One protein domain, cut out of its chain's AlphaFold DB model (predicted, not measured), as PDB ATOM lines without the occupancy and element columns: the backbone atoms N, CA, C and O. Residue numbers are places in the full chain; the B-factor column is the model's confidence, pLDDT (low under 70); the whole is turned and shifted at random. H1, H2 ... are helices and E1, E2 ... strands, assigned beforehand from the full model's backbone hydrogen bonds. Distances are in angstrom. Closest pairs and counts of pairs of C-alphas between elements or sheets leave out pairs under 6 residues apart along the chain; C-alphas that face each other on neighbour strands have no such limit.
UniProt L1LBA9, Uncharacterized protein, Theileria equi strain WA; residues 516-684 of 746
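Overview. This is residues 516 to 684 of the 746 residues of an uncharacterized protein of Theileria equi strain WA (UniProt L1LBA9). A lopsided sandwich: one large, strongly twisted sheet of eight strands, its E2, E3, E4 and E6 half covered by the small pair E1 and E5, with H1 packed on its other face over E7. The long link of residues 571 to 587 runs on over the same side as E1 and E5. The 169 printed residues hold ten named strands and two named helices, in the order E1 to E9, H1, H2, E10; the large sheet, E2 E3 E4 E6 E7 E8 E9 E10, is antiparallel and the small one parallel. The class is mixed, helices and strands, with under half of the residues in named elements. The whole is compact, radius of gyration of the C-alphas 15.1 A, spanning 43 by 39 by 30 A.

Arrangement. The large sheet runs, strand beside strand, E2, residues 534 to 537, E3, 540 to 547, E4, 554 to 559, E6, 588 to 595, E7, 606 to 613, E8, 626 to 631, E9, 638 to 643, and E10, 681 to 683. E2 E3 E4 and E6 E7 E8 E9 are meanders, each strand the antiparallel neighbour of the one before. In the hairpin of E6 and E7, N 592 and O 610 are 3.0 A apart; in that of E7 and E8, N 611 and O 627 are 2.9 A apart. H1, residues 654 to 664, is on the sheet, two layers, at a height over the sheet of 9.2 A; it runs along the strands, at 20 degrees to E7 on the local plane. The closest C-alphas of H1 and E7 are those of Ile 663 and Leu 607, 6.5 A. Every O i to N i+4 pair in H1 is within hydrogen-bond range; H2, residues 675 to 678, is too short for one and is not on the sheet. E1, residues 516 to 519, and E5, 565 to 570, are parallel neighbours, N 518 to O 568 being 3.0 A; their sheet and the large one form a sandwich, two sheets face to face, 8.2 A centre to centre where they face.

Along the chain. E1 begins at C-alpha 516, (16.947, 32.713, 41.602). E3 is 21.3 A long, E6 20.7 A, E7 20.6 A and H1 15.4 A. H1 begins at C-alpha 654, (-5.990, 51.451, 42.697). E10 ends at C-alpha 683, (-0.080, 37.481, 56.021).

Size, cuts and confidence. The two C-alphas farthest apart, those of Ser 529 and Gly 619, are 44.5 A apart. The printed part has no cut. The long links are E1 to E2, E5 to E6 and E7 to E8. Mean pLDDT of the printed part is 85.5; 13 residues are under 70, among them 548 to 551 and 616 to 620.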
ATOM      1  N   ILE A 516      16.188  31.489  41.889       81.56
ATOM      2  CA  ILE A 516      16.947  32.713  41.602       81.56
ATOM      3  C   ILE A 516      17.203  33.527  42.872       81.56
ATOM      4  O   ILE A 516      16.298  33.766  43.675       81.56
ATOM      5  N   LEU A 517      18.452  33.972  43.037       88.69
ATOM      6  CA  LEU A 517      18.811  35.068  43.935       88.69
ATOM      7  C   LEU A 517      18.738  36.375  43.137       88.69
ATOM      8  O   LEU A 517      19.582  36.631  42.275       88.69
ATOM      9  N   PHE A 518      17.733  37.203  43.407       91.69
ATOM     10  CA  PHE A 518      17.617  38.504  42.749       91.69
ATOM     11  C   PHE A 518      18.585  39.497  43.392       91.69
ATOM     12  O   PHE A 518      18.555  39.693  44.604       91.69
ATOM     13  N   ASP A 519      19.457  40.112  42.593       90.69
ATOM     14  CA  ASP A 519      20.494  41.015  43.087       90.69
ATOM     15  C   ASP A 519      20.109  42.470  42.815       90.69
ATOM     16  O   ASP A 519      20.269  42.966  41.702       90.69
ATOM     17  N   LEU A 520      19.599  43.164  43.837       92.56
ATOM     18  CA  LEU A 520      19.189  44.567  43.734       92.56
ATOM     19  C   LEU A 520      20.374  45.541  43.774       92.56
ATOM     20  O   LEU A 520      20.168  46.745  43.668       92.56
ATOM     21  N   THR A 521      21.618  45.053  43.888       87.31
ATOM     22  CA  THR A 521      22.799  45.879  43.578       87.31
ATOM     23  C   THR A 521      22.915  46.144  42.075       87.31
ATOM     24  O   THR A 521      23.660  47.027  41.654       87.31
ATOM     25  N   LYS A 522      22.193  45.375  41.247       89.75
ATOM     26  CA  LYS A 522      22.161  45.513  39.793       89.75
ATOM     27  C   LYS A 522      21.023  46.440  39.394       89.75
ATOM     28  O   LYS A 522      19.861  46.151  39.662       89.75
ATOM     29  N   LYS A 523      21.362  47.537  38.722       86.25
ATOM     30  CA  LYS A 523      20.414  48.608  38.400       86.25
ATOM     31  C   LYS A 523      20.130  48.681  36.899       86.25
ATOM     32  O   LYS A 523      21.015  48.337  36.111       86.25
ATOM     33  N   PRO A 524      18.927  49.104  36.479       86.75
ATOM     34  CA  PRO A 524      18.614  49.259  35.064       86.75
ATOM     35  C   PRO A 524      19.463  50.365  34.425       86.75
ATOM     36  O   PRO A 524      19.749  51.381  35.055       86.75
ATOM     37  N   LYS A 525      19.850  50.166  33.159       79.75
ATOM     38  CA  LYS A 525      20.692  51.092  32.378       79.75
ATOM     39  C   LYS A 525      20.234  52.555  32.506       79.75
ATOM     40  O   LYS A 525      19.072  52.858  32.249       79.75
ATOM     41  N   GLY A 526      21.177  53.446  32.824       73.44
ATOM     42  CA  GLY A 526      20.952  54.894  32.933       73.44
ATOM     43  C   GLY A 526      20.891  55.444  34.363       73.44
ATOM     44  O   GLY A 526      20.785  56.653  34.516       73.44
ATOM     45  N   SER A 527      20.986  54.592  35.393       67.50
ATOM     46  CA  SER A 527      20.952  55.015  36.803       67.50
ATOM     47  C   SER A 527      22.308  55.450  37.378       67.50
ATOM     48  O   SER A 527      22.376  56.387  38.162       67.50
ATOM     49  N   ASP A 528      23.392  54.745  37.031       73.50
ATOM     50  CA  ASP A 528      24.774  55.022  37.459       73.50
ATOM     51  C   ASP A 528      25.794  54.171  36.665       73.50
ATOM     52  O   ASP A 528      25.442  53.467  35.712       73.50
ATOM     53  N   SER A 529      27.073  54.221  37.057       68.19
ATOM     54  CA  SER A 529      28.172  53.449  36.452       68.19
ATOM     55  C   SER A 529      28.050  51.928  36.617       68.19
ATOM     56  O   SER A 529      28.758  51.190  35.937       68.19
ATOM     57  N   THR A 530      27.154  51.447  37.486       65.62
ATOM     58  CA  THR A 530      26.862  50.017  37.694       65.62
ATOM     59  C   THR A 530      25.606  49.553  36.952       65.62
ATOM     60  O   THR A 530      25.216  48.383  37.037       65.62
ATOM     61  N   SER A 531      24.972  50.466  36.212       78.81
ATOM     62  CA  SER A 531      23.740  50.210  35.485       78.81
ATOM     63  C   SER A 531      23.946  49.284  34.284       78.81
ATOM     64  O   SER A 531      24.909  49.390  33.527       78.81
ATOM     65  N   GLN A 532      23.017  48.353  34.091       83.38
ATOM     66  CA  GLN A 532      23.069  47.338  33.044       83.38
ATOM     67  C   GLN A 532      21.658  46.968  32.585       83.38
ATOM     68  O   GLN A 532      20.676  47.166  33.294       83.38
ATOM     69  N   THR A 533      21.531  46.429  31.376       83.62
ATOM     70  CA  THR A 533      20.241  45.935  30.863       83.62
ATOM     71  C   THR A 533      19.952  44.506  31.303       83.62
ATOM     72  O   THR A 533      18.804  44.079  31.279       83.62
ATOM     73  N   THR A 534      20.985  43.744  31.665       89.75
ATOM     74  CA  THR A 534      20.883  42.332  32.044       89.75
ATOM     75  C   THR A 534      21.995  41.969  33.019       89.75
ATOM     76  O   THR A 534      23.088  42.515  32.896       89.75
ATOM     77  N   TYR A 535      21.769  40.999  33.901       90.06
ATOM     78  CA  TYR A 535      22.816  40.363  34.706       90.06
ATOM     79  C   TYR A 535      22.641  38.845  34.731       90.06
ATOM     80  O   TYR A 535      21.609  38.329  34.308       90.06
ATOM     81  N   TRP A 536      23.659  38.129  35.201       83.62
ATOM     82  CA  TRP A 536      23.644  36.670  35.273       83.62
ATOM     83  C   TRP A 536      23.601  36.195  36.723       83.62
ATOM     84  O   TRP A 536      24.320  36.721  37.574       83.62
ATOM     85  N   PHE A 537      22.779  35.181  36.987       78.56
ATOM     86  CA  PHE A 537      22.817  34.390  38.213       78.56
ATOM     87  C   PHE A 537      22.940  32.910  37.839       78.56
ATOM     88  O   PHE A 537      22.031  32.337  37.234       78.56
ATOM     89  N   GLY A 538      24.089  32.301  38.148       80.12
ATOM     90  CA  GLY A 538      24.452  31.000  37.582       80.12
ATOM     91  C   GLY A 538      24.404  31.058  36.051       80.12
ATOM     92  O   GLY A 538      24.999  31.947  35.445       80.12
ATOM     93  N   ASN A 539      23.625  30.164  35.441       76.81
ATOM     94  CA  ASN A 539      23.403  30.119  33.990       76.81
ATOM     95  C   ASN A 539      22.129  30.859  33.534       76.81
ATOM     96  O   ASN A 539      21.742  30.748  32.374       76.81
ATOM     97  N   THR A 540      21.458  31.595  34.426       78.75
ATOM     98  CA  THR A 540      20.219  32.317  34.103       78.75
ATOM     99  C   THR A 540      20.517  33.783  33.821       78.75
ATOM    100  O   THR A 540      21.069  34.490  34.669       78.75
ATOM    101  N   LYS A 541      20.118  34.253  32.637       90.44
ATOM    102  CA  LYS A 541      20.175  35.664  32.255       90.44
ATOM    103  C   LYS A 541      18.912  36.371  32.737       90.44
ATOM    104  O   LYS A 541      17.815  35.964  32.383       90.44
ATOM    105  N   ILE A 542      19.074  37.443  33.502       92.25
ATOM    106  CA  ILE A 542      17.975  38.230  34.065       92.25
ATOM    107  C   ILE A 542      17.999  39.615  33.427       92.25
ATOM    108  O   ILE A 542      18.985  40.342  33.554       92.25
ATOM    109  N   GLY A 543      16.935  39.973  32.713       93.31
ATOM    110  CA  GLY A 543      16.728  41.302  32.144       93.31
ATOM    111  C   GLY A 543      16.245  42.301  33.188       93.31
ATOM    112  O   GLY A 543      15.445  41.963  34.052       93.31
ATOM    113  N   LEU A 544      16.715  43.542  33.107       93.31
ATOM    114  CA  LEU A 544      16.243  44.658  33.922       93.31
ATOM    115  C   LEU A 544      15.439  45.595  33.026       93.31
ATOM    116  O   LEU A 544      16.016  46.332  32.225       93.31
ATOM    117  N   ILE A 545      14.113  45.543  33.140       91.06
ATOM    118  CA  ILE A 545      13.197  46.301  32.282       91.06
ATOM    119  C   ILE A 545      12.500  47.376  33.127       91.06
ATOM    120  O   ILE A 545      11.624  47.041  33.931       91.06
ATOM    121  N   PRO A 546      12.862  48.662  32.969       88.56
ATOM    122  CA  PRO A 546      12.104  49.763  33.553       88.56
ATOM    123  C   PRO A 546      10.678  49.771  32.997       88.56
ATOM    124  O   PRO A 546      10.476  49.769  31.784       88.56
ATOM    125  N   GLY A 547       9.684  49.772  33.878       81.00
ATOM    126  CA  GLY A 547       8.272  49.893  33.530       81.00
ATOM    127  C   GLY A 547       7.739  51.299  33.795       81.00
ATOM    128  O   GLY A 547       8.275  52.033  34.629       81.00
ATOM    129  N   LYS A 548       6.640  51.664  33.119       69.06
ATOM    130  CA  LYS A 548       5.888  52.878  33.459       69.06
ATOM    131  C   LYS A 548       5.296  52.754  34.867       69.06
ATOM    132  O   LYS A 548       4.918  51.676  35.326       69.06
ATOM    133  N   SER A 549       5.319  53.882  35.564       59.38
ATOM    134  CA  SER A 549       5.013  54.018  36.979       59.38
ATOM    135  C   SER A 549       3.509  53.962  37.258       59.38
ATOM    136  O   SER A 549       2.760  54.774  36.724       59.38
ATOM    137  N   THR A 550       3.078  53.104  38.184       66.50
ATOM    138  CA  THR A 550       1.821  53.307  38.914       66.50
ATOM    139  C   THR A 550       2.068  54.353  39.998       66.50
ATOM    140  O   THR A 550       2.908  54.147  40.879       66.50
ATOM    141  N   SER A 551       1.312  55.454  39.996       67.75
ATOM    142  CA  SER A 551       1.276  56.453  41.081       67.75
ATOM    143  C   SER A 551       2.575  57.228  41.369       67.75
ATOM    144  O   SER A 551       2.733  57.752  42.470       67.75
ATOM    145  N   GLY A 552       3.498  57.337  40.411       77.44
ATOM    146  CA  GLY A 552       4.758  58.090  40.527       77.44
ATOM    147  C   GLY A 552       5.935  57.316  41.140       77.44
ATOM    148  O   GLY A 552       7.015  57.876  41.263       77.44
ATOM    149  N   HIS A 553       5.749  56.048  41.526       85.75
ATOM    150  CA  HIS A 553       6.828  55.146  41.956       85.75
ATOM    151  C   HIS A 553       7.442  54.406  40.766       85.75
ATOM    152  O   HIS A 553       6.716  53.897  39.910       85.75
ATOM    153  N   HIS A 554       8.765  54.294  40.708       86.62
ATOM    154  CA  HIS A 554       9.426  53.605  39.602       86.62
ATOM    155  C   HIS A 554       9.343  52.092  39.781       86.62
ATOM    156  O   HIS A 554       9.569  51.585  40.879       86.62
ATOM    157  N   LYS A 555       9.017  51.383  38.698       91.00
ATOM    158  CA  LYS A 555       8.857  49.926  38.659       91.00
ATOM    159  C   LYS A 555       9.946  49.325  37.779       91.00
ATOM    160  O   LYS A 555      10.133  49.775  36.651       91.00
ATOM    161  N   VAL A 556      10.627  48.289  38.256       92.69
ATOM    162  CA  VAL A 556      11.603  47.521  37.465       92.69
ATOM    163  C   VAL A 556      11.190  46.056  37.455       92.69
ATOM    164  O   VAL A 556      10.992  45.465  38.516       92.69
ATOM    165  N   LYS A 557      11.062  45.466  36.262       94.00
ATOM    166  CA  LYS A 557      10.900  44.018  36.090       94.00
ATOM    167  C   LYS A 557      12.277  43.364  36.064       94.00
ATOM    168  O   LYS A 557      13.113  43.754  35.247       94.00
ATOM    169  N   HIS A 558      12.482  42.353  36.901       94.25
ATOM    170  CA  HIS A 558      13.596  41.420  36.759       94.25
ATOM    171  C   HIS A 558      13.104  40.230  35.930       94.25
ATOM    172  O   HIS A 558      12.490  39.298  36.445       94.25
ATOM    173  N   ASP A 559      13.298  40.317  34.619       93.25
ATOM    174  CA  ASP A 559      12.748  39.384  33.646       93.25
ATOM    175  C   ASP A 559      13.635  38.151  33.485       93.25
ATOM    176  O   ASP A 559      14.765  38.236  33.010       93.25
ATOM    177  N   VAL A 560      13.112  37.000  33.891       89.75
ATOM    178  CA  VAL A 560      13.823  35.716  33.862       89.75
ATOM    179  C   VAL A 560      13.589  34.968  32.542       89.75
ATOM    180  O   VAL A 560      14.346  34.066  32.194       89.75
ATOM    181  N   GLY A 561      12.537  35.324  31.796       86.06
ATOM    182  CA  GLY A 561      12.148  34.657  30.546       86.06
ATOM    183  C   GLY A 561      11.479  33.284  30.717       86.06
ATOM    184  O   GLY A 561      11.011  32.712  29.738       86.06
ATOM    185  N   GLN A 562      11.398  32.759  31.941       84.69
ATOM    186  CA  GLN A 562      10.756  31.486  32.283       84.69
ATOM    187  C   GLN A 562      10.234  31.515  33.725       84.69
ATOM    188  O   GLN A 562      10.579  32.418  34.490       84.69
ATOM    189  N   SER A 563       9.424  30.524  34.113       85.81
ATOM    190  CA  SER A 563       8.984  30.393  35.505       85.81
ATOM    191  C   SER A 563      10.155  30.090  36.445       85.81
ATOM    192  O   SER A 563      11.050  29.313  36.108       85.81
ATOM    193  N   PHE A 564      10.139  30.680  37.639       88.12
ATOM    194  CA  PHE A 564      11.237  30.606  38.603       88.12
ATOM    195  C   PHE A 564      10.745  30.415  40.039       88.12
ATOM    196  O   PHE A 564       9.618  30.762  40.366       88.12
ATOM    197  N   THR A 565      11.590  29.886  40.915       87.38
ATOM    198  CA  THR A 565      11.408  29.964  42.371       87.38
ATOM    199  C   THR A 565      12.370  31.014  42.922       87.38
ATOM    200  O   THR A 565      13.387  31.333  42.304       87.38
ATOM    201  N   ILE A 566      12.064  31.607  44.073       89.44
ATOM    202  CA  ILE A 566      12.931  32.625  44.676       89.44
ATOM    203  C   ILE A 566      13.739  32.022  45.827       89.44
ATOM    204  O   ILE A 566      13.183  31.480  46.778       89.44
ATOM    205  N   LYS A 567      15.072  32.113  45.740       84.25
ATOM    206  CA  LYS A 567      15.991  31.682  46.812       84.25
ATOM    207  C   LYS A 567      16.306  32.817  47.782       84.25
ATOM    208  O   LYS A 567      16.566  32.579  48.957       84.25
ATOM    209  N   GLY A 568      16.300  34.050  47.287       89.25
ATOM    210  CA  GLY A 568      16.567  35.223  48.097       89.25
ATOM    211  C   GLY A 568      16.562  36.514  47.296       89.25
ATOM    212  O   GLY A 568      16.458  36.511  46.068       89.25
ATOM    213  N   VAL A 569      16.755  37.618  48.010       91.94
ATOM    214  CA  VAL A 569      16.988  38.938  47.425       91.94
ATOM    215  C   VAL A 569      18.216  39.542  48.093       91.94
ATOM    216  O   VAL A 569      18.274  39.611  49.319       91.94
ATOM    217  N   LYS A 570      19.203  39.970  47.309       91.12
ATOM    218  CA  LYS A 570      20.371  40.712  47.793       91.12
ATOM    219  C   LYS A 570      20.077  42.208  47.703       91.12
ATOM    220  O   LYS A 570      19.675  42.694  46.651       91.12
ATOM    221  N   LEU A 571      20.226  42.916  48.815       89.06
ATOM    222  CA  LEU A 571      19.966  44.351  48.931       89.06
ATOM    223  C   LEU A 571      21.169  45.172  48.446       89.06
ATOM    224  O   LEU A 571      22.253  44.633  48.222       89.06
ATOM    225  N   LYS A 572      20.987  46.493  48.306       86.25
ATOM    226  CA  LYS A 572      22.023  47.410  47.791       86.25
ATOM    227  C   LYS A 572      23.340  47.395  48.575       86.25
ATOM    228  O   LYS A 572      24.393  47.639  48.005       86.25
ATOM    229  N   ASP A 573      23.281  47.112  49.873       83.56
ATOM    230  CA  ASP A 573      24.442  47.032  50.767       83.56
ATOM    231  C   ASP A 573      25.146  45.666  50.682       83.56
ATOM    232  O   ASP A 573      26.098  45.393  51.410       83.56
ATOM    233  N   GLY A 574      24.669  44.789  49.796       81.56
ATOM    234  CA  GLY A 574      25.154  43.433  49.605       81.56
ATOM    235  C   GLY A 574      24.606  42.422  50.609       81.56
ATOM    236  O   GLY A 574      24.881  41.229  50.456       81.56
ATOM    237  N   SER A 575      23.821  42.857  51.598       81.50
ATOM    238  CA  SER A 575      23.195  41.968  52.571       81.50
ATOM    239  C   SER A 575      22.056  41.158  51.943       81.50
ATOM    240  O   SER A 575      21.464  41.535  50.932       81.50
ATOM    241  N   SER A 576      21.742  40.009  52.540       85.75
ATOM    242  CA  SER A 576      20.564  39.229  52.151       85.75
ATOM    243  C   SER A 576      19.317  39.775  52.842       85.75
ATOM    244  O   SER A 576      19.316  40.003  54.055       85.75
ATOM    245  N   MET A 577      18.239  39.941  52.080       88.50
ATOM    246  CA  MET A 577      16.938  40.355  52.589       88.50
ATOM    247  C   MET A 577      16.439  39.358  53.639       88.50
ATOM    248  O   MET A 577      16.264  38.171  53.363       88.50
ATOM    249  N   ARG A 578      16.172  39.856  54.850       84.31
ATOM    250  CA  ARG A 578      15.559  39.076  55.931       84.31
ATOM    251  C   ARG A 578      14.043  39.151  55.826       84.31
ATOM    252  O   ARG A 578      13.463  40.215  56.053       84.31
ATOM    253  N   VAL A 579      13.418  38.021  55.512       86.25
ATOM    254  CA  VAL A 579      11.970  37.918  55.328       86.25
ATOM    255  C   VAL A 579      11.339  37.095  56.450       86.25
ATOM    256  O   VAL A 579      11.797  35.992  56.751       86.25
ATOM    257  N   SER A 580      10.305  37.638  57.098       76.75
ATOM    258  CA  SER A 580       9.589  36.953  58.181       76.75
ATOM    259  C   SER A 580       8.928  35.681  57.655       76.75
ATOM    260  O   SER A 580       8.026  35.759  56.828       76.75
ATOM    261  N   GLY A 581       9.356  34.523  58.164       74.62
ATOM    262  CA  GLY A 581       8.835  33.232  57.718       74.62
ATOM    263  C   GLY A 581       9.344  32.806  56.340       74.62
ATOM    264  O   GLY A 581       8.655  32.048  55.684       74.62
ATOM    265  N   GLY A 582      10.500  33.300  55.885       82.75
ATOM    266  CA  GLY A 582      11.125  32.852  54.636       82.75
ATOM    267  C   GLY A 582      10.364  33.243  53.364       82.75
ATOM    268  O   GLY A 582       9.321  33.891  53.402       82.75
ATOM    269  N   PHE A 583      10.926  32.879  52.211       86.94
ATOM    270  CA  PHE A 583      10.292  33.111  50.914       86.94
ATOM    271  C   PHE A 583       9.249  32.020  50.591       86.94
ATOM    272  O   PHE A 583       9.414  30.879  51.039       86.94
ATOM    273  N   PRO A 584       8.192  32.319  49.811       87.12
ATOM    274  CA  PRO A 584       7.238  31.307  49.375       87.12
ATOM    275  C   PRO A 584       7.883  30.354  48.362       87.12
ATOM    276  O   PRO A 584       8.729  30.758  47.565       87.12
ATOM    277  N   SER A 585       7.483  29.083  48.402       82.81
ATOM    278  CA  SER A 585       8.032  28.020  47.546       82.81
ATOM    279  C   SER A 585       7.284  27.842  46.218       82.81
ATOM    280  O   SER A 585       7.531  26.865  45.515       82.81
ATOM    281  N   ASP A 586       6.346  28.737  45.898       88.50
ATOM    282  CA  ASP A 586       5.583  28.706  44.651       88.50
ATOM    283  C   ASP A 586       6.477  28.959  43.421       88.50
ATOM    284  O   ASP A 586       7.564  29.534  43.511       88.50
ATOM    285  N   LEU A 587       6.003  28.533  42.248       85.19
ATOM    286  CA  LEU A 587       6.577  28.927  40.961       85.19
ATOM    287  C   LEU A 587       6.032  30.300  40.572       85.19
ATOM    288  O   LEU A 587       4.821  30.503  40.550       85.19
ATOM    289  N   PHE A 588       6.916  31.218  40.208       91.62
ATOM    290  CA  PHE A 588       6.604  32.592  39.835       91.62
ATOM    291  C   PHE A 588       6.867  32.844  38.357       91.62
ATOM    292  O   PHE A 588       7.685  32.170  37.736       91.62
ATOM    293  N   THR A 589       6.182  33.831  37.791       89.75
ATOM    294  CA  THR A 589       6.383  34.296  36.407       89.75
ATOM    295  C   THR A 589       6.949  35.707  36.343       89.75
ATOM    296  O   THR A 589       7.681  36.026  35.407       89.75
ATOM    297  N   ASN A 590       6.673  36.538  37.352       90.81
ATOM    298  CA  ASN A 590       7.147  37.914  37.414       90.81
ATOM    299  C   ASN A 590       7.785  38.238  38.765       90.81
ATOM    300  O   ASN A 590       7.308  37.796  39.810       90.81
ATOM    301  N   PHE A 591       8.841  39.052  38.715       94.31
ATOM    302  CA  PHE A 591       9.474  39.705  39.858       94.31
ATOM    303  C   PHE A 591       9.555  41.203  39.555       94.31
ATOM    304  O   PHE A 591      10.318  41.617  38.674       94.31
ATOM    305  N   PHE A 592       8.770  42.016  40.259       94.50
ATOM    306  CA  PHE A 592       8.820  43.473  40.134       94.50
ATOM    307  C   PHE A 592       9.313  44.114  41.420       94.50
ATOM    308  O   PHE A 592       8.907  43.716  42.508       94.50
ATOM    309  N   VAL A 593      10.127  45.156  41.282       94.38
ATOM    310  CA  VAL A 593      10.578  45.993  42.395       94.38
ATOM    311  C   VAL A 593      10.072  47.410  42.186       94.38
ATOM    312  O   VAL A 593      10.236  47.984  41.106       94.38
ATOM    313  N   TYR A 594       9.462  47.965  43.225       93.12
ATOM    314  CA  TYR A 594       8.968  49.334  43.267       93.12
ATOM    315  C   TYR A 594       9.869  50.166  44.169       93.12
ATOM    316  O   TYR A 594      10.166  49.762  45.295       93.12
ATOM    317  N   TYR A 595      10.275  51.334  43.686       91.31
ATOM    318  CA  TYR A 595      11.230  52.212  44.356       91.31
ATOM    319  C   TYR A 595      10.587  53.528  44.786       91.31
ATOM    320  O   TYR A 595       9.607  53.983  44.186       91.31
ATOM    321  N   SER A 596      11.160  54.138  45.826       87.38
ATOM    322  CA  SER A 596      10.732  55.448  46.322       87.38
ATOM    323  C   SER A 596      10.798  56.532  45.246       87.38
ATOM    324  O   SER A 596      11.713  56.553  44.417       87.38
ATOM    325  N   LYS A 597       9.834  57.460  45.295       83.62
ATOM    326  CA  LYS A 597       9.784  58.640  44.420       83.62
ATOM    327  C   LYS A 597      10.959  59.579  44.645       83.62
ATOM    328  O   LYS A 597      11.383  60.243  43.715       83.62
ATOM    329  N   ASP A 598      11.494  59.617  45.858       80.38
ATOM    330  CA  ASP A 598      12.505  60.609  46.228       80.38
ATOM    331  C   ASP A 598      13.918  60.198  45.788       80.38
ATOM    332  O   ASP A 598      14.863  60.974  45.905       80.38
ATOM    333  N   ASN A 599      14.092  58.965  45.294       73.19
ATOM    334  CA  ASN A 599      15.405  58.422  44.940       73.19
ATOM    335  C   ASN A 599      15.359  57.478  43.726       73.19
ATOM    336  O   ASN A 599      16.100  56.492  43.647       73.19
ATOM    337  N   TYR A 600      14.450  57.754  42.789       72.00
ATOM    338  CA  TYR A 600      14.200  56.864  41.657       72.00
ATOM    339  C   TYR A 600      15.374  56.763  40.686       72.00
ATOM    340  O   TYR A 600      15.584  55.708  40.098       72.00
ATOM    341  N   GLU A 601      16.160  57.831  40.539       72.62
ATOM    342  CA  GLU A 601      17.307  57.857  39.626       72.62
ATOM    343  C   GLU A 601      18.379  56.851  40.049       72.62
ATOM    344  O   GLU A 601      19.079  56.299  39.204       72.62
ATOM    345  N   LYS A 602      18.462  56.552  41.351       80.69
ATOM    346  CA  LYS A 602      19.481  55.661  41.911       80.69
ATOM    347  C   LYS A 602      18.990  54.244  42.177       80.69
ATOM    348  O   LYS A 602      19.836  53.379  42.375       80.69
ATOM    349  N   TYR A 603      17.679  53.987  42.193       84.94
ATOM    350  CA  TYR A 603      17.096  52.669  42.512       84.94
ATOM    351  C   TYR A 603      17.627  52.060  43.830       84.94
ATOM    352  O   TYR A 603      17.812  50.852  43.952       84.94
ATOM    353  N   ASP A 604      17.890  52.899  44.835       85.38
ATOM    354  CA  ASP A 604      18.580  52.495  46.071       85.38
ATOM    355  C   ASP A 604      17.637  52.167  47.241       85.38
ATOM    356  O   ASP A 604      18.090  51.699  48.289       85.38
ATOM    357  N   ASP A 605      16.346  52.468  47.124       87.38
ATOM    358  CA  ASP A 605      15.374  52.257  48.201       87.38
ATOM    359  C   ASP A 605      14.147  51.498  47.680       87.38
ATOM    360  O   ASP A 605      13.170  52.117  47.243       87.38
ATOM    361  N   PRO A 606      14.216  50.152  47.637       91.75
ATOM    362  CA  PRO A 606      13.065  49.336  47.292       91.75
ATOM    363  C   PRO A 606      12.014  49.444  48.405       91.75
ATOM    364  O   PRO A 606      12.312  49.237  49.582       91.75
ATOM    365  N   LEU A 607      10.775  49.736  48.019       91.25
ATOM    366  CA  LEU A 607       9.624  49.857  48.915       91.25
ATOM    367  C   LEU A 607       8.790  48.573  48.945       91.25
ATOM    368  O   LEU A 607       8.364  48.115  50.007       91.25
ATOM    369  N   LEU A 608       8.562  47.992  47.768       93.44
ATOM    370  CA  LEU A 608       7.689  46.842  47.562       93.44
ATOM    371  C   LEU A 608       8.299  45.926  46.502       93.44
ATOM    372  O   LEU A 608       8.798  46.404  45.484       93.44
ATOM    373  N   ILE A 609       8.210  44.616  46.719       95.38
ATOM    374  CA  ILE A 609       8.465  43.612  45.684       95.38
ATOM    375  C   ILE A 609       7.182  42.815  45.462       95.38
ATOM    376  O   ILE A 609       6.560  42.386  46.436       95.38
ATOM    377  N   THR A 610       6.795  42.614  44.201       94.75
ATOM    378  CA  THR A 610       5.679  41.729  43.838       94.75
ATOM    379  C   THR A 610       6.180  40.472  43.139       94.75
ATOM    380  O   THR A 610       7.083  40.531  42.299       94.75
ATOM    381  N   LEU A 611       5.601  39.329  43.516       93.62
ATOM    382  CA  LEU A 611       5.852  38.018  42.918       93.62
ATOM    383  C   LEU A 611       4.535  37.435  42.406       93.62
ATOM    384  O   LEU A 611       3.669  37.107  43.216       93.62
ATOM    385  N   SER A 612       4.392  37.267  41.095       92.00
ATOM    386  CA  SER A 612       3.176  36.681  40.511       92.00
ATOM    387  C   SER A 612       3.293  35.178  40.379       92.00
ATOM    388  O   SER A 612       4.218  34.690  39.725       92.00
ATOM    389  N   ILE A 613       2.358  34.447  40.989       88.19
ATOM    390  CA  ILE A 613       2.329  32.983  40.951       88.19
ATOM    391  C   ILE A 613       2.010  32.516  39.524       88.19
ATOM    392  O   ILE A 613       1.170  33.087  38.832       88.19
ATOM    393  N   SER A 614       2.701  31.474  39.064       82.12
ATOM    394  CA  SER A 614       2.455  30.844  37.770       82.12
ATOM    395  C   SER A 614       1.062  30.221  37.729       82.12
ATOM    396  O   SER A 614       0.710  29.405  38.577       82.12
ATOM    397  N   THR A 615       0.281  30.572  36.709       77.88
ATOM    398  CA  THR A 615      -1.051  30.008  36.442       77.88
ATOM    399  C   THR A 615      -1.009  28.854  35.443       77.88
ATOM    400  O   THR A 615      -2.046  28.494  34.890       77.88
ATOM    401  N   GLN A 616       0.160  28.255  35.183       68.06
ATOM    402  CA  GLN A 616       0.251  27.082  34.308       68.06
ATOM    403  C   GLN A 616      -0.707  25.978  34.797       68.06
ATOM    404  O   GLN A 616      -0.511  25.404  35.864       68.06
ATOM    405  N   GLY A 617      -1.764  25.714  34.018       56.78
ATOM    406  CA  GLY A 617      -2.825  24.748  34.332       56.78
ATOM    407  C   GLY A 617      -4.128  25.334  34.903       56.78
ATOM    408  O   GLY A 617      -5.095  24.591  35.061       56.78
ATOM    409  N   ALA A 618      -4.196  26.638  35.187       69.19
ATOM    410  CA  ALA A 618      -5.436  27.318  35.564       69.19
ATOM    411  C   ALA A 618      -6.261  27.721  34.326       69.19
ATOM    412  O   ALA A 618      -5.734  27.833  33.219       69.19
ATOM    413  N   GLY A 619      -7.568  27.941  34.505       63.38
ATOM    414  CA  GLY A 619      -8.434  28.416  33.422       63.38
ATOM    415  C   GLY A 619      -8.002  29.800  32.905       63.38
ATOM    416  O   GLY A 619      -7.456  30.584  33.683       63.38
ATOM    417  N   PRO A 620      -8.276  30.138  31.629       65.31
ATOM    418  CA  PRO A 620      -7.797  31.368  30.981       65.31
ATOM    419  C   PRO A 620      -8.259  32.674  31.654       65.31
ATOM    420  O   PRO A 620      -7.652  33.715  31.431       65.31
ATOM    421  N   GLU A 621      -9.292  32.627  32.500       74.50
ATOM    422  CA  GLU A 621      -9.798  33.788  33.249       74.50
ATOM    423  C   GLU A 621      -9.237  33.916  34.677       74.50
ATOM    424  O   GLU A 621      -9.598  34.832  35.414       74.50
ATOM    425  N   SER A 622      -8.364  33.002  35.115       73.50
ATOM    426  CA  SER A 622      -7.802  33.062  36.468       73.50
ATOM    427  C   SER A 622      -6.762  34.173  36.591       73.50
ATOM    428  O   SER A 622      -5.700  34.125  35.972       73.50
ATOM    429  N   THR A 623      -7.045  35.164  37.439       75.88
ATOM    430  CA  THR A 623      -6.052  36.163  37.847       75.88
ATOM    431  C   THR A 623      -5.056  35.504  38.808       75.88
ATOM    432  O   THR A 623      -5.498  34.923  39.803       75.88
ATOM    433  N   PRO A 624      -3.736  35.555  38.547       82.12
ATOM    434  CA  PRO A 624      -2.752  35.015  39.474       82.12
ATOM    435  C   PRO A 624      -2.845  35.731  40.821       82.12
ATOM    436  O   PRO A 624      -2.935  36.959  40.884       82.12
ATOM    437  N   ASP A 625      -2.776  34.964  41.906       89.56
ATOM    438  CA  ASP A 625      -2.437  35.536  43.202       89.56
ATOM    439  C   ASP A 625      -1.002  36.076  43.147       89.56
ATOM    440  O   ASP A 625      -0.127  35.509  42.480       89.56
ATOM    441  N   ILE A 626      -0.753  37.159  43.880       93.62
ATOM    442  CA  ILE A 626       0.577  37.763  43.978       93.62
ATOM    443  C   ILE A 626       1.046  37.761  45.429       93.62
ATOM    444  O   ILE A 626       0.249  37.938  46.349       93.62
ATOM    445  N   TYR A 627       2.343  37.602  45.661       95.81
ATOM    446  CA  TYR A 627       2.935  37.909  46.959       95.81
ATOM    447  C   TYR A 627       3.498  39.321  46.960       95.81
ATOM    448  O   TYR A 627       4.170  39.738  46.021       95.81
ATOM    449  N   LEU A 628       3.240  40.035  48.049       95.88
ATOM    450  CA  LEU A 628       3.755  41.361  48.341       95.88
ATOM    451  C   LEU A 628       4.807  41.231  49.435       95.88
ATOM    452  O   LEU A 628       4.478  40.865  50.565       95.88
ATOM    453  N   LEU A 629       6.058  41.541  49.117       95.94
ATOM    454  CA  LEU A 629       7.112  41.678  50.111       95.94
ATOM    455  C   LEU A 629       7.221  43.160  50.432       95.94
ATOM    456  O   LEU A 629       7.551  43.967  49.565       95.94
ATOM    457  N   VAL A 630       6.941  43.507  51.681       94.44
ATOM    458  CA  VAL A 630       6.862  44.893  52.144       94.44
ATOM    459  C   VAL A 630       7.804  45.127  53.309       94.44
ATOM    460  O   VAL A 630       7.940  44.289  54.205       94.44
ATOM    461  N   LYS A 631       8.457  46.288  53.314       89.12
ATOM    462  CA  LYS A 631       9.326  46.702  54.413       89.12
ATOM    463  C   LYS A 631       8.475  46.978  55.654       89.12
ATOM    464  O   LYS A 631       7.507  47.737  55.600       89.12
ATOM    465  N   SER A 632       8.811  46.334  56.766       85.25
ATOM    466  CA  SER A 632       8.111  46.551  58.037       85.25
ATOM    467  C   SER A 632       8.358  47.963  58.579       85.25
ATOM    468  O   SER A 632       9.357  48.601  58.251       85.25
ATOM    469  N   LYS A 633       7.448  48.447  59.432       82.94
ATOM    470  CA  LYS A 633       7.463  49.805  60.009       82.94
ATOM    471  C   LYS A 633       8.744  50.169  60.774       82.94
ATOM    472  O   LYS A 633       9.086  51.338  60.879       82.94
ATOM    473  N   ASP A 634       9.464  49.184  61.310       79.62
ATOM    474  CA  ASP A 634      10.742  49.409  62.001       79.62
ATOM    475  C   ASP A 634      11.959  49.392  61.055       79.62
ATOM    476  O   ASP A 634      13.087  49.579  61.507       79.62
ATOM    477  N   ASN A 635      11.741  49.169  59.753       78.06
ATOM    478  CA  ASN A 635      12.758  49.009  58.716       78.06
ATOM    479  C   ASN A 635      13.778  47.880  58.966       78.06
ATOM    480  O   ASN A 635      14.783  47.811  58.256       78.06
ATOM    481  N   LYS A 636      13.544  46.971  59.927       77.94
ATOM    482  CA  LYS A 636      14.503  45.906  60.284       77.94
ATOM    483  C   LYS A 636      14.307  44.618  59.490       77.94
ATOM    484  O   LYS A 636      15.221  43.798  59.418       77.94
ATOM    485  N   LYS A 637      13.116  44.408  58.925       84.94
ATOM    486  CA  LYS A 637      12.757  43.182  58.196       84.94
ATOM    487  C   LYS A 637      11.698  43.418  57.123       84.94
ATOM    488  O   LYS A 637      11.051  44.466  57.094       84.94
ATOM    489  N   TRP A 638      11.496  42.408  56.288       92.56
ATOM    490  CA  TRP A 638      10.426  42.359  55.300       92.56
ATOM    491  C   TRP A 638       9.338  41.381  55.749       92.56
ATOM    492  O   TRP A 638       9.629  40.303  56.274       92.56
ATOM    493  N   ASP A 639       8.079  41.771  55.586       93.19
ATOM    494  CA  ASP A 639       6.918  40.904  55.774       93.19
ATOM    495  C   ASP A 639       6.375  40.483  54.403       93.19
ATOM    496  O   ASP A 639       6.485  41.236  53.434       93.19
ATOM    497  N   ILE A 640       5.770  39.294  54.327       94.69
ATOM    498  CA  ILE A 640       5.098  38.812  53.118       94.69
ATOM    499  C   ILE A 640       3.590  38.783  53.339       94.69
ATOM    500  O   ILE A 640       3.107  38.258  54.347       94.69
ATOM    501  N   TYR A 641       2.847  39.281  52.356       95.25
ATOM    502  CA  TYR A 641       1.403  39.117  52.262       95.25
ATOM    503  C   TYR A 641       1.047  38.457  50.935       95.25
ATOM    504  O   TYR A 641       1.507  38.898  49.887       95.25
ATOM    505  N   ARG A 642       0.215  37.419  50.961       94.25
ATOM    506  CA  ARG A 642      -0.461  36.917  49.765       94.25
ATOM    507  C   ARG A 642      -1.631  37.846  49.469       94.25
ATOM    508  O   ARG A 642      -2.478  38.065  50.334       94.25
ATOM    509  N   ALA A 643      -1.666  38.401  48.271       93.44
ATOM    510  CA  ALA A 643      -2.716  39.282  47.806       93.44
ATOM    511  C   ALA A 643      -3.552  38.589  46.731       93.44
ATOM    512  O   ALA A 643      -3.027  38.164  45.701       93.44
ATOM    513  N   ARG A 644      -4.859  38.491  46.977       90.19
ATOM    514  CA  ARG A 644      -5.813  37.863  46.054       90.19
ATOM    515  C   ARG A 644      -6.499  38.920  45.197       90.19
ATOM    516  O   ARG A 644      -6.896  39.966  45.711       90.19
ATOM    517  N   ASN A 645      -6.698  38.634  43.908       84.44
ATOM    518  CA  ASN A 645      -7.403  39.521  42.969       84.44
ATOM    519  C   ASN A 645      -6.812  40.947  42.903       84.44
ATOM    520  O   ASN A 645      -7.549  41.944  42.959       84.44
ATOM    521  N   ILE A 646      -5.481  41.051  42.833       85.31
ATOM    522  CA  ILE A 646      -4.766  42.295  42.523       85.31
ATOM    523  C   ILE A 646      -4.071  42.096  41.175       85.31
ATOM    524  O   ILE A 646      -3.111  41.340  41.079       85.31
ATOM    525  N   ASN A 647      -4.561  42.770  40.133       79.38
ATOM    526  CA  ASN A 647      -3.984  42.689  38.794       79.38
ATOM    527  C   ASN A 647      -2.764  43.621  38.666       79.38
ATOM    528  O   ASN A 647      -2.924  44.838  38.588       79.38
ATOM    529  N   GLU A 648      -1.544  43.082  38.651       76.38
ATOM    530  CA  GLU A 648      -0.320  43.895  38.526       76.38
ATOM    531  C   GLU A 648      -0.070  44.455  37.109       76.38
ATOM    532  O   GLU A 648       0.842  45.266  36.921       76.38
ATOM    533  N   HIS A 649      -0.856  44.019  36.116       71.69
ATOM    534  CA  HIS A 649      -0.703  44.406  34.709       71.69
ATOM    535  C   HIS A 649      -1.534  45.630  34.308       71.69
ATOM    536  O   HIS A 649      -1.338  46.161  33.219       71.69
ATOM    537  N   GLU A 650      -2.431  46.104  35.172       74.00
ATOM    538  CA  GLU A 650      -3.157  47.354  34.951       74.00
ATOM    539  C   GLU A 650      -2.322  48.542  35.445       74.00
ATOM    540  O   GLU A 650      -2.042  48.667  36.641       74.00
ATOM    541  N   ASP A 651      -1.961  49.442  34.525       61.38
ATOM    542  CA  ASP A 651      -1.162  50.652  34.788       61.38
ATOM    543  C   ASP A 651      -1.805  51.612  35.821       61.38
ATOM    544  O   ASP A 651      -1.140  52.512  36.332       61.38
ATOM    545  N   GLU A 652      -3.068  51.383  36.201       71.00
ATOM    546  CA  GLU A 652      -3.813  52.144  37.214       71.00
ATOM    547  C   GLU A 652      -4.453  51.258  38.297       71.00
ATOM    548  O   GLU A 652      -5.582  51.489  38.744       71.00
ATOM    549  N   ASN A 653      -3.740  50.235  38.776       84.69
ATOM    550  CA  ASN A 653      -4.247  49.441  39.892       84.69
ATOM    551  C   ASN A 653      -4.387  50.297  41.175       84.69
ATOM    552  O   ASN A 653      -3.408  50.640  41.854       84.69
ATOM    553  N   LYS A 654      -5.638  50.629  41.526       88.62
ATOM    554  CA  LYS A 654      -5.990  51.451  42.697       88.62
ATOM    555  C   LYS A 654      -5.588  50.802  44.023       88.62
ATOM    556  O   LYS A 654      -5.206  51.519  44.947       88.62
ATOM    557  N   ASP A 655      -5.655  49.477  44.124       91.75
ATOM    558  CA  ASP A 655      -5.299  48.755  45.348       91.75
ATOM    559  C   ASP A 655      -3.779  48.780  45.563       91.75
ATOM    560  O   ASP A 655      -3.313  49.126  46.649       91.75
ATOM    561  N   LEU A 656      -2.999  48.516  44.508       90.81
ATOM    562  CA  LEU A 656      -1.537  48.594  44.542       90.81
ATOM    563  C   LEU A 656      -1.048  50.024  44.825       90.81
ATOM    564  O   LEU A 656      -0.117  50.217  45.602       90.81
ATOM    565  N   THR A 657      -1.719  51.031  44.257       90.62
ATOM    566  CA  THR A 657      -1.448  52.453  44.530       90.62
ATOM    567  C   THR A 657      -1.613  52.786  46.012       90.62
ATOM    568  O   THR A 657      -0.736  53.420  46.599       90.62
ATOM    569  N   LYS A 658      -2.697  52.321  46.643       92.44
ATOM    570  CA  LYS A 658      -2.930  52.520  48.084       92.44
ATOM    571  C   LYS A 658      -1.886  51.806  48.936       92.44
ATOM    572  O   LYS A 658      -1.438  52.357  49.936       92.44
ATOM    573  N   ILE A 659      -1.463  50.607  48.529       93.25
ATOM    574  CA  ILE A 659      -0.385  49.866  49.197       93.25
ATOM    575  C   ILE A 659       0.936  50.636  49.100       93.25
ATOM    576  O   ILE A 659       1.602  50.819  50.113       93.25
ATOM    577  N   LEU A 660       1.298  51.148  47.923       91.75
ATOM    578  CA  LEU A 660       2.511  51.950  47.751       91.75
ATOM    579  C   LEU A 660       2.470  53.238  48.586       91.75
ATOM    580  O   LEU A 660       3.423  53.520  49.302       91.75
ATOM    581  N   GLN A 661       1.354  53.975  48.570       90.94
ATOM    582  CA  GLN A 661       1.163  55.161  49.419       90.94
ATOM    583  C   GLN A 661       1.315  54.839  50.909       90.94
ATOM    584  O   GLN A 661       1.912  55.619  51.648       90.94
ATOM    585  N   ASN A 662       0.805  53.684  51.340       91.88
ATOM    586  CA  ASN A 662       0.938  53.218  52.712       91.88
ATOM    587  C   ASN A 662       2.399  52.980  53.110       91.88
ATOM    588  O   ASN A 662       2.827  53.419  54.172       91.88
ATOM    589  N   ILE A 663       3.168  52.315  52.243       91.44
ATOM    590  CA  ILE A 663       4.571  51.967  52.506       91.44
ATOM    591  C   ILE A 663       5.455  53.216  52.535       91.44
ATOM    592  O   ILE A 663       6.342  53.320  53.385       91.44
ATOM    593  N   SER A 664       5.197  54.181  51.649       86.69
ATOM    594  CA  SER A 664       5.977  55.421  51.559       86.69
ATOM    595  C   SER A 664       5.890  56.292  52.822       86.69
ATOM    596  O   SER A 664       6.747  57.142  53.032       86.69
ATOM    597  N   GLY A 665       4.919  56.049  53.713       81.12
ATOM    598  CA  GLY A 665       4.768  56.731  55.004       81.12
ATOM    599  C   GLY A 665       5.702  56.258  56.132       81.12
ATOM    600  O   GLY A 665       5.409  56.525  57.296       81.12
ATOM    601  N   GLY A 666       6.795  55.546  55.828       81.12
ATOM    602  CA  GLY A 666       7.745  55.037  56.832       81.12
ATOM    603  C   GLY A 666       7.596  53.546  57.162       81.12
ATOM    604  O   GLY A 666       7.922  53.127  58.273       81.12
ATOM    605  N   GLY A 667       7.124  52.746  56.203       85.06
ATOM    606  CA  GLY A 667       6.977  51.292  56.302       85.06
ATOM    607  C   GLY A 667       5.518  50.832  56.358       85.06
ATOM    608  O   GLY A 667       4.608  51.597  56.663       85.06
ATOM    609  N   PHE A 668       5.289  49.563  56.027       93.38
ATOM    610  CA  PHE A 668       3.945  49.021  55.831       93.38
ATOM    611  C   PHE A 668       3.168  48.855  57.142       93.38
ATOM    612  O   PHE A 668       3.639  48.200  58.078       93.38
ATOM    613  N   ASP A 669       1.939  49.374  57.179       91.94
ATOM    614  CA  ASP A 669       1.015  49.225  58.303       91.94
ATOM    615  C   ASP A 669      -0.376  48.821  57.802       91.94
ATOM    616  O   ASP A 669      -1.227  49.655  57.476       91.94
ATOM    617  N   ILE A 670      -0.634  47.509  57.806       93.00
ATOM    618  CA  ILE A 670      -1.900  46.919  57.348       93.00
ATOM    619  C   ILE A 670      -3.139  47.504  58.043       93.00
ATOM    620  O   ILE A 670      -4.234  47.448  57.486       93.00
ATOM    621  N   LYS A 671      -3.008  48.066  59.256       92.00
ATOM    622  CA  LYS A 671      -4.142  48.664  59.978       92.00
ATOM    623  C   LYS A 671      -4.596  49.987  59.368       92.00
ATOM    624  O   LYS A 671      -5.749  50.355  59.556       92.00
ATOM    625  N   SER A 672      -3.707  50.671  58.657       92.06
ATOM    626  CA  SER A 672      -3.970  51.967  58.022       92.06
ATOM    627  C   SER A 672      -4.428  51.860  56.564       92.06
ATOM    628  O   SER A 672      -4.780  52.868  55.957       92.06
ATOM    629  N   LEU A 673      -4.476  50.645  56.004       93.88
ATOM    630  CA  LEU A 673      -5.112  50.398  54.713       93.88
ATOM    631  C   LEU A 673      -6.635  50.421  54.837       93.88
ATOM    632  O   LEU A 673      -7.209  49.932  55.811       93.88
ATOM    633  N   GLU A 674      -7.301  50.907  53.790       93.50
ATOM    634  CA  GLU A 674      -8.750  50.783  53.667       93.50
ATOM    635  C   GLU A 674      -9.195  49.321  53.764       93.50
ATOM    636  O   GLU A 674      -8.570  48.419  53.195       93.50
ATOM    637  N   GLN A 675     -10.336  49.091  54.418       94.00
ATOM    638  CA  GLN A 675     -10.841  47.746  54.693       94.00
ATOM    639  C   GLN A 675     -10.983  46.885  53.423       94.00
ATOM    640  O   GLN A 675     -10.705  45.688  53.461       94.00
ATOM    641  N   LYS A 676     -11.347  47.490  52.281       93.56
ATOM    642  CA  LYS A 676     -11.455  46.792  50.990       93.56
ATOM    643  C   LYS A 676     -10.115  46.212  50.519       93.56
ATOM    644  O   LYS A 676     -10.089  45.073  50.063       93.56
ATOM    645  N   VAL A 677      -9.025  46.971  50.640       93.44
ATOM    646  CA  VAL A 677      -7.671  46.519  50.270       93.44
ATOM    647  C   VAL A 677      -7.173  45.505  51.294       93.44
ATOM    648  O   VAL A 677      -6.685  44.442  50.930       93.44
ATOM    649  N   LYS A 678      -7.376  45.792  52.582       94.06
ATOM    650  CA  LYS A 678      -6.993  44.913  53.689       94.06
ATOM    651  C   LYS A 678      -7.593  43.510  53.569       94.06
ATOM    652  O   LYS A 678      -6.879  42.538  53.775       94.06
ATOM    653  N   ASN A 679      -8.864  43.395  53.178       93.75
ATOM    654  CA  ASN A 679      -9.545  42.106  52.995       93.75
ATOM    655  C   ASN A 679      -8.952  41.238  51.871       93.75
ATOM    656  O   ASN A 679      -9.243  40.047  51.813       93.75
ATOM    657  N   LYS A 680      -8.141  41.815  50.976       94.56
ATOM    658  CA  LYS A 680      -7.441  41.075  49.919       94.56
ATOM    659  C   LYS A 680      -6.071  40.555  50.351       94.56
ATOM    660  O   LYS A 680      -5.478  39.786  49.599       94.56
ATOM    661  N   LEU A 681      -5.561  40.984  51.509       95.25
ATOM    662  CA  LEU A 681      -4.211  40.683  51.981       95.25
ATOM    663  C   LEU A 681      -4.238  39.673  53.126       95.25
ATOM    664  O   LEU A 681      -4.843  39.901  54.170       95.25
ATOM    665  N   GLU A 682      -3.499  38.586  52.956       93.62
ATOM    666  CA  GLU A 682      -3.319  37.540  53.956       93.62
ATOM    667  C   GLU A 682      -1.837  37.442  54.318       93.62
ATOM    668  O   GLU A 682      -0.989  37.281  53.441       93.62
ATOM    669  N   LYS A 683      -1.486  37.566  55.605       93.31
ATOM    670  CA  LYS A 683      -0.080  37.481  56.021       93.31
ATOM    671  C   LYS A 683       0.433  36.055  55.814       93.31
ATOM    672  O   LYS A 683      -0.128  35.115  56.367       93.31
ATOM    673  N   TYR A 684       1.511  35.904  55.055       89.81
ATOM    674  CA  TYR A 684       2.107  34.599  54.780       89.81
ATOM    675  C   TYR A 684       2.897  34.088  55.998       89.81
ATOM    676  O   TYR A 684       3.627  34.844  56.643       89.81
TER     677      TYR A 684